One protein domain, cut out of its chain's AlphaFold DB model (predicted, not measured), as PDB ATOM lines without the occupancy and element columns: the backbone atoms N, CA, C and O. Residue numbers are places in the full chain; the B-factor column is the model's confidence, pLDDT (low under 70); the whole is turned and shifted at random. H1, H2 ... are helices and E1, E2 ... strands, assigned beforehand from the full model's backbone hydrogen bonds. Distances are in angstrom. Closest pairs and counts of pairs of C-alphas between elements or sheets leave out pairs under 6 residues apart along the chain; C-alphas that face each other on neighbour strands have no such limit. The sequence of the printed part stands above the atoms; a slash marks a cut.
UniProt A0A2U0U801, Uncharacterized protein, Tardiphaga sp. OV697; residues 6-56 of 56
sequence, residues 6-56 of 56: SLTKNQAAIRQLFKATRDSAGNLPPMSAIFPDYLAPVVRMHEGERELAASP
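What this domain is: This is residues 6 to 56 of the 56 residues of an uncharacterized protein of Tardiphaga sp. OV697 (UniProt A0A2U0U801). A two-stranded hairpin, E2 and E3, makes one side of this small domain, and one short helix, H1, lies over it. The unnamed stretch of residues 19 to 30 folds back from H1, with residues 22 to 23 paired beside E3, and reaches E1, a short strand beyond the end of the hairpin where E2 begins. The printed part has 51 residues, with H1, E1, E2 and E3 in that order; E2 and E3 form an antiparallel sheet, and the class is mixed, helices and strands. It is compact, with a radius of gyration of the C-alphas of 10.6 A and spans of 30 by 21 by 15 A.

How they stand to each other: Starting from Ser 6, you come to H1, residues 11 to 18, where every O i to N i+4 pair is within hydrogen-bond range. After it, residues 22 to 23 pair in parallel with residues 51 to 52 of E3, residues 49 to 55. H1 and E3 come closest at the C-alphas of Arg 15 and Leu 52, 7.1 A apart. Next is E1, residues 31 to 34, which pairs with no named strand and is apart from H1 and E3. A tight link leads to E2, residues 40 to 46; the closest C-alphas of E1 and E2, those of Ile 34 and Ala 40, are 7.0 A apart. E2 and E3 are a hairpin, antiparallel at 148 degrees; look for N 42 and O 53 at 2.8 A and N 51 and O 44 at 2.8 A.

Where its parts are: Find C-alpha 11 at (-2.860, 87.709, -42.231); from there H1 runs 10.7 A to C-alpha 18. E1 runs 6.6 A, from Met 31 to Ile 34. E2 runs 16.7 A from C-alpha 40 at (-10.896, 83.238, -35.008), and E3 runs 16.8 A to C-alpha 55 at (-15.635, 82.648, -37.679).

The domain as a whole: The C-alphas of Ser 32 and Gly 48, the two farthest apart, are 31.1 A apart. The printed part has no cut; the link from H1 to E1 is long, with 12 residues. The mean pLDDT of the printed part is 89.8, and no printed residue is under 70.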
ATOM      1  N   SER A   6      -2.846  80.457 -29.537       88.50
ATOM      2  CA  SER A   6      -2.367  81.779 -29.921       88.50
ATOM      3  C   SER A   6      -2.042  81.812 -31.409       88.50
ATOM      4  O   SER A   6      -1.490  80.868 -31.978       88.50
ATOM      5  N   LEU A   7      -2.393  82.921 -32.045       89.06
ATOM      6  CA  LEU A   7      -2.114  83.224 -33.433       89.06
ATOM      7  C   LEU A   7      -1.439  84.591 -33.518       89.06
ATOM      8  O   LEU A   7      -2.078  85.639 -33.547       89.06
ATOM      9  N   THR A   8      -0.112  84.573 -33.577       87.38
ATOM     10  CA  THR A   8       0.719  85.784 -33.667       87.38
ATOM     11  C   THR A   8       1.180  86.093 -35.091       87.38
ATOM     12  O   THR A   8       1.862  87.089 -35.325       87.38
ATOM     13  N   LYS A   9       0.844  85.231 -36.058       87.62
ATOM     14  CA  LYS A   9       1.210  85.411 -37.466       87.62
ATOM     15  C   LYS A   9       0.288  86.421 -38.134       87.62
ATOM     16  O   LYS A   9      -0.904  86.469 -37.850       87.62
ATOM     17  N   ASN A  10       0.854  87.207 -39.046       87.88
ATOM     18  CA  ASN A  10       0.083  88.170 -39.816       87.88
ATOM     19  C   ASN A  10      -0.828  87.466 -40.841       87.88
ATOM     20  O   ASN A  10      -0.574  86.344 -41.286       87.88
ATOM     21  N   GLN A  11      -1.881  88.169 -41.246       88.50
ATOM     22  CA  GLN A  11      -2.860  87.709 -42.231       88.50
ATOM     23  C   GLN A  11      -2.215  87.307 -43.564       88.50
ATOM     24  O   GLN A  11      -2.540  86.267 -44.132       88.50
ATOM     25  N   ALA A  12      -1.239  88.091 -44.033       89.69
ATOM     26  CA  ALA A  12      -0.513  87.818 -45.272       89.69
ATOM     27  C   ALA A  12       0.231  86.470 -45.237       89.69
ATOM     28  O   ALA A  12       0.167  85.715 -46.208       89.69
ATOM     29  N   ALA A  13       0.875  86.120 -44.118       90.62
ATOM     30  CA  ALA A  13       1.550  84.833 -43.964       90.62
ATOM     31  C   ALA A  13       0.554  83.671 -43.978       90.62
ATOM     32  O   ALA A  13       0.834  82.646 -44.592       90.62
ATOM     33  N   ILE A  14      -0.615  83.830 -43.352       91.00
ATOM     34  CA  ILE A  14      -1.676  82.813 -43.374       91.00
ATOM     35  C   ILE A  14      -2.165  82.606 -44.814       91.00
ATOM     36  O   ILE A  14      -2.222  81.474 -45.295       91.00
ATOM     37  N   ARG A  15      -2.435  83.694 -45.549       92.12
ATOM     38  CA  ARG A  15      -2.846  83.618 -46.959       92.12
ATOM     39  C   ARG A  15      -1.808  82.937 -47.833       92.12
ATOM     40  O   ARG A  15      -2.171  82.089 -48.642       92.12
ATOM     41  N   GLN A  16      -0.535  83.278 -47.659       92.56
ATOM     42  CA  GLN A  16       0.555  82.671 -48.419       92.56
ATOM     43  C   GLN A  16       0.711  81.181 -48.090       92.56
ATOM     44  O   GLN A  16       0.871  80.372 -49.002       92.56
ATOM     45  N   LEU A  17       0.615  80.809 -46.808       92.00
ATOM     46  CA  LEU A  17       0.743  79.425 -46.350       92.00
ATOM     47  C   LEU A  17      -0.370  78.534 -46.914       92.00
ATOM     48  O   LEU A  17      -0.103  77.433 -47.392       92.00
ATOM     49  N   PHE A  18      -1.612  79.022 -46.901       92.00
ATOM     50  CA  PHE A  18      -2.777  78.242 -47.323       92.00
ATOM     51  C   PHE A  18      -3.237  78.523 -48.756       92.00
ATOM     52  O   PHE A  18      -4.174  77.876 -49.232       92.00
ATOM     53  N   LYS A  19      -2.564  79.431 -49.471       93.12
ATOM     54  CA  LYS A  19      -2.949  79.905 -50.810       93.12
ATOM     55  C   LYS A  19      -4.399  80.413 -50.836       93.12
ATOM     56  O   LYS A  19      -5.161  80.065 -51.734       93.12
ATOM     57  N   ALA A  20      -4.782  81.181 -49.815       91.19
ATOM     58  CA  ALA A  20      -6.107  81.791 -49.734       91.19
ATOM     59  C   ALA A  20      -6.183  82.988 -50.694       91.19
ATOM     60  O   ALA A  20      -5.496  84.001 -50.508       91.19
ATOM     61  N   THR A  21      -6.985  82.835 -51.748       91.31
ATOM     62  CA  THR A  21      -7.170  83.833 -52.808       91.31
ATOM     63  C   THR A  21      -8.095  84.948 -52.349       91.31
ATOM     64  O   THR A  21      -7.786  86.121 -52.567       91.31
ATOM     65  N   ARG A  22      -9.154  84.592 -51.617       90.56
ATOM     66  CA  ARG A  22     -10.127  85.518 -51.040       90.56
ATOM     67  C   ARG A  22      -9.837  85.761 -49.561       90.56
ATOM     68  O   ARG A  22      -9.440  84.854 -48.830       90.56
ATOM     69  N   ASP A  23     -10.023  86.998 -49.126       89.94
ATOM     70  CA  ASP A  23      -9.834  87.401 -47.736       89.94
ATOM     71  C   ASP A  23     -10.988  88.303 -47.305       89.94
ATOM     72  O   ASP A  23     -11.131  89.423 -47.794       89.94
ATOM     73  N   SER A  24     -11.826  87.777 -46.420       90.44
ATOM     74  CA  SER A  24     -12.956  88.464 -45.794       90.44
ATOM     75  C   SER A  24     -12.814  88.530 -44.273       90.44
ATOM     76  O   SER A  24     -13.738  88.959 -43.587       90.44
ATOM     77  N   ALA A  25     -11.650  88.157 -43.724       86.25
ATOM     78  CA  ALA A  25     -11.396  88.197 -42.284       86.25
ATOM     79  C   ALA A  25     -11.234  89.626 -41.729       86.25
ATOM     80  O   ALA A  25     -11.291  89.817 -40.517       86.25
ATOM     81  N   GLY A  26     -11.064  90.636 -42.592       84.75
ATOM     82  CA  GLY A  26     -10.922  92.037 -42.183       84.75
ATOM     83  C   GLY A  26      -9.524  92.353 -41.648       84.75
ATOM     84  O   GLY A  26      -8.538  91.852 -42.178       84.75
ATOM     85  N   ASN A  27      -9.423  93.203 -40.622       85.56
ATOM     86  CA  ASN A  27      -8.151  93.475 -39.945       85.56
ATOM     87  C   ASN A  27      -7.874  92.384 -38.904       85.56
ATOM     88  O   ASN A  27      -8.646  92.241 -37.957       85.56
ATOM     89  N   LEU A  28      -6.769  91.653 -39.063       85.25
ATOM     90  CA  LEU A  28      -6.406  90.548 -38.178       85.25
ATOM     91  C   LEU A  28      -5.295  90.951 -37.191       85.25
ATOM     92  O   LEU A  28      -4.111  90.843 -37.531       85.25
ATOM     93  N   PRO A  29      -5.631  91.413 -35.971       86.25
ATOM     94  CA  PRO A  29      -4.625  91.679 -34.956       86.25
ATOM     95  C   PRO A  29      -3.993  90.367 -34.457       86.25
ATOM     96  O   PRO A  29      -4.616  89.305 -34.542       86.25
ATOM     97  N   PRO A  30      -2.776  90.418 -33.890       86.88
ATOM     98  CA  PRO A  30      -2.209  89.281 -33.175       86.88
ATOM     99  C   PRO A  30      -3.154  88.832 -32.053       86.88
ATOM    100  O   PRO A  30      -3.521  89.626 -31.188       86.88
ATOM    101  N   MET A  31      -3.522  87.556 -32.050       88.19
ATOM    102  CA  MET A  31      -4.408  86.961 -31.052       88.19
ATOM    103  C   MET A  31      -3.597  86.085 -30.108       88.19
ATOM    104  O   MET A  31      -3.261  84.948 -30.421       88.19
ATOM    105  N   SER A  32      -3.249  86.612 -28.940       87.12
ATOM    106  CA  SER A  32      -2.474  85.886 -27.925       87.12
ATOM    107  C   SER A  32      -3.283  84.818 -27.181       87.12
ATOM    108  O   SER A  32      -2.682  83.896 -26.634       87.12
ATOM    109  N   ALA A  33      -4.614  84.926 -27.171       89.00
ATOM    110  CA  ALA A  33      -5.511  83.975 -26.527       89.00
ATOM    111  C   ALA A  33      -6.815  83.828 -27.324       89.00
ATOM    112  O   ALA A  33      -7.597  84.771 -27.424       89.00
ATOM    113  N   ILE A  34      -7.032  82.638 -27.880       88.69
ATOM    114  CA  ILE A  34      -8.256  82.227 -28.568       88.69
ATOM    115  C   ILE A  34      -8.874  81.090 -27.753       88.69
ATOM    116  O   ILE A  34      -8.238  80.046 -27.567       88.69
ATOM    117  N   PHE A  35     -10.090  81.322 -27.263       89.12
ATOM    118  CA  PHE A  35     -10.908  80.362 -26.523       89.12
ATOM    119  C   PHE A  35     -12.000  79.778 -27.433       89.12
ATOM    120  O   PHE A  35     -12.221  80.306 -28.524       89.12
ATOM    121  N   PRO A  36     -12.698  78.706 -27.018       87.12
ATOM    122  CA  PRO A  36     -13.904  78.262 -27.710       87.12
ATOM    123  C   PRO A  36     -14.925  79.404 -27.837       87.12
ATOM    124  O   PRO A  36     -15.012  80.247 -26.944       87.12
ATOM    125  N   ASP A  37     -15.664  79.424 -28.948       87.12
ATOM    126  CA  ASP A  37     -16.687  80.425 -29.296       87.12
ATOM    127  C   ASP A  37     -16.162  81.861 -29.515       87.12
ATOM    128  O   ASP A  37     -16.941  82.815 -29.611       87.12
ATOM    129  N   TYR A  38     -14.840  82.051 -29.591       88.69
ATOM    130  CA  TYR A  38     -14.239  83.333 -29.963       88.69
ATOM    131  C   TYR A  38     -14.062  83.419 -31.474       88.69
ATOM    132  O   TYR A  38     -13.645  82.461 -32.119       88.69
ATOM    133  N   LEU A  39     -14.258  84.624 -32.014       87.62
ATOM    134  CA  LEU A  39     -13.922  84.917 -33.402       87.62
ATOM    135  C   LEU A  39     -12.443  84.613 -33.667       87.62
ATOM    136  O   LEU A  39     -11.548  85.246 -33.104       87.62
ATOM    137  N   ALA A  40     -12.206  83.668 -34.566       90.44
ATOM    138  CA  ALA A  40     -10.896  83.238 -35.008       90.44
ATOM    139  C   ALA A  40     -10.829  83.234 -36.543       90.44
ATOM    140  O   ALA A  40     -11.837  83.040 -37.228       90.44
ATOM    141  N   PRO A  41      -9.644  83.450 -37.128       92.31
ATOM    142  CA  PRO A  41      -9.473  83.377 -38.565       92.31
ATOM    143  C   PRO A  41      -9.423  81.915 -38.996       92.31
ATOM    144  O   PRO A  41      -8.583  81.135 -38.544       92.31
ATOM    145  N   VAL A  42     -10.301  81.561 -39.920       91.88
ATOM    146  CA  VAL A  42     -10.444  80.218 -40.462       91.88
ATOM    147  C   VAL A  42     -10.262  80.283 -41.971       91.88
ATOM    148  O   VAL A  42     -10.852  81.125 -42.651       91.88
ATOM    149  N   VAL A  43      -9.442  79.379 -42.508       93.50
ATOM    150  CA  VAL A  43      -9.382  79.150 -43.954       93.50
ATOM    151  C   VAL A  43     -10.434  78.110 -44.314       93.50
ATOM    152  O   VAL A  43     -10.364  76.972 -43.851       93.50
ATOM    153  N   ARG A  44     -11.396  78.491 -45.152       93.56
ATOM    154  CA  ARG A  44     -12.494  77.628 -45.609       93.56
ATOM    155  C   ARG A  44     -12.628  77.661 -47.129       93.56
ATOM    156  O   ARG A  44     -12.126  78.570 -47.785       93.56
ATOM    157  N   MET A  45     -13.319  76.674 -47.690       94.44
ATOM    158  CA  MET A  45     -13.730  76.713 -49.096       94.44
ATOM    159  C   MET A  45     -15.019  77.530 -49.220       94.44
ATOM    160  O   MET A  45     -16.001  77.236 -48.540       94.44
ATOM    161  N   HIS A  46     -15.020  78.534 -50.091       92.56
ATOM    162  CA  HIS A  46     -16.182  79.361 -50.402       92.56
ATOM    163  C   HIS A  46     -16.268  79.565 -51.912       92.56
ATOM    164  O   HIS A  46     -15.316  80.048 -52.517       92.56
ATOM    165  N   GLU A  47     -17.386  79.166 -52.526       90.56
ATOM    166  CA  GLU A  47     -17.623  79.319 -53.976       90.56
ATOM    167  C   GLU A  47     -16.492  78.753 -54.864       90.56
ATOM    168  O   GLU A  47     -16.208  79.264 -55.940       90.56
ATOM    169  N   GLY A  48     -15.830  77.679 -54.416       91.31
ATOM    170  CA  GLY A  48     -14.719  77.049 -55.143       91.31
ATOM    171  C   GLY A  48     -13.342  77.674 -54.889       91.31
ATOM    172  O   GLY A  48     -12.336  77.122 -55.331       91.31
ATOM    173  N   GLU A  49     -13.269  78.753 -54.113       92.94
ATOM    174  CA  GLU A  49     -12.025  79.408 -53.720       92.94
ATOM    175  C   GLU A  49     -11.668  79.161 -52.252       92.94
ATOM    176  O   GLU A  49     -12.521  78.857 -51.416       92.94
ATOM    177  N   ARG A  50     -10.380  79.307 -51.922       94.69
ATOM    178  CA  ARG A  50      -9.919  79.318 -50.529       94.69
ATOM    179  C   ARG A  50     -10.075  80.723 -49.976       94.69
ATOM    180  O   ARG A  50      -9.398  81.646 -50.432       94.69
ATOM    181  N   GLU A  51     -10.928  80.856 -48.976       95.19
ATOM    182  CA  GLU A  51     -11.214  82.112 -48.305       95.19
ATOM    183  C   GLU A  51     -10.679  82.095 -46.875       95.19
ATOM    184  O   GLU A  51     -10.914  81.147 -46.125       95.19
ATOM    185  N   LEU A  52      -9.983  83.164 -46.492       94.00
ATOM    186  CA  LEU A  52      -9.697  83.477 -45.097       94.00
ATOM    187  C   LEU A  52     -10.843  84.330 -44.538       94.00
ATOM    188  O   LEU A  52     -11.048  85.444 -45.009       94.00
ATOM    189  N   ALA A  53     -11.576  83.817 -43.549       93.38
ATOM    190  CA  ALA A  53     -12.726  84.483 -42.931       93.38
ATOM    191  C   ALA A  53     -12.629  84.449 -41.399       93.38
ATOM    192  O   ALA A  53     -12.017  83.541 -40.844       93.38
ATOM    193  N   ALA A  54     -13.240  85.412 -40.708       89.69
ATOM    194  CA  ALA A  54     -13.386  85.365 -39.252       89.69
ATOM    195  C   ALA A  54     -14.664  84.591 -38.889       89.69
ATOM    196  O   ALA A  54     -15.754  84.982 -39.306       89.69
ATOM    197  N   SER A  55     -14.527  83.496 -38.139       84.50
ATOM    198  CA  SER A  55     -15.635  82.648 -37.679       84.50
ATOM    199  C   SER A  55     -15.589  82.492 -36.161       84.50
ATOM    200  O   SER A  55     -14.481  82.393 -35.632       84.50
ATOM    201  N   PRO A  56     -16.742  82.468 -35.467       80.75
ATOM    202  CA  PRO A  56     -16.814  81.978 -34.095       80.75
ATOM    203  C   PRO A  56     -16.564  80.465 -34.035       80.75
ATOM    204  O   PRO A  56     -16.684  79.803 -35.100       80.75
TER     205      PRO A  56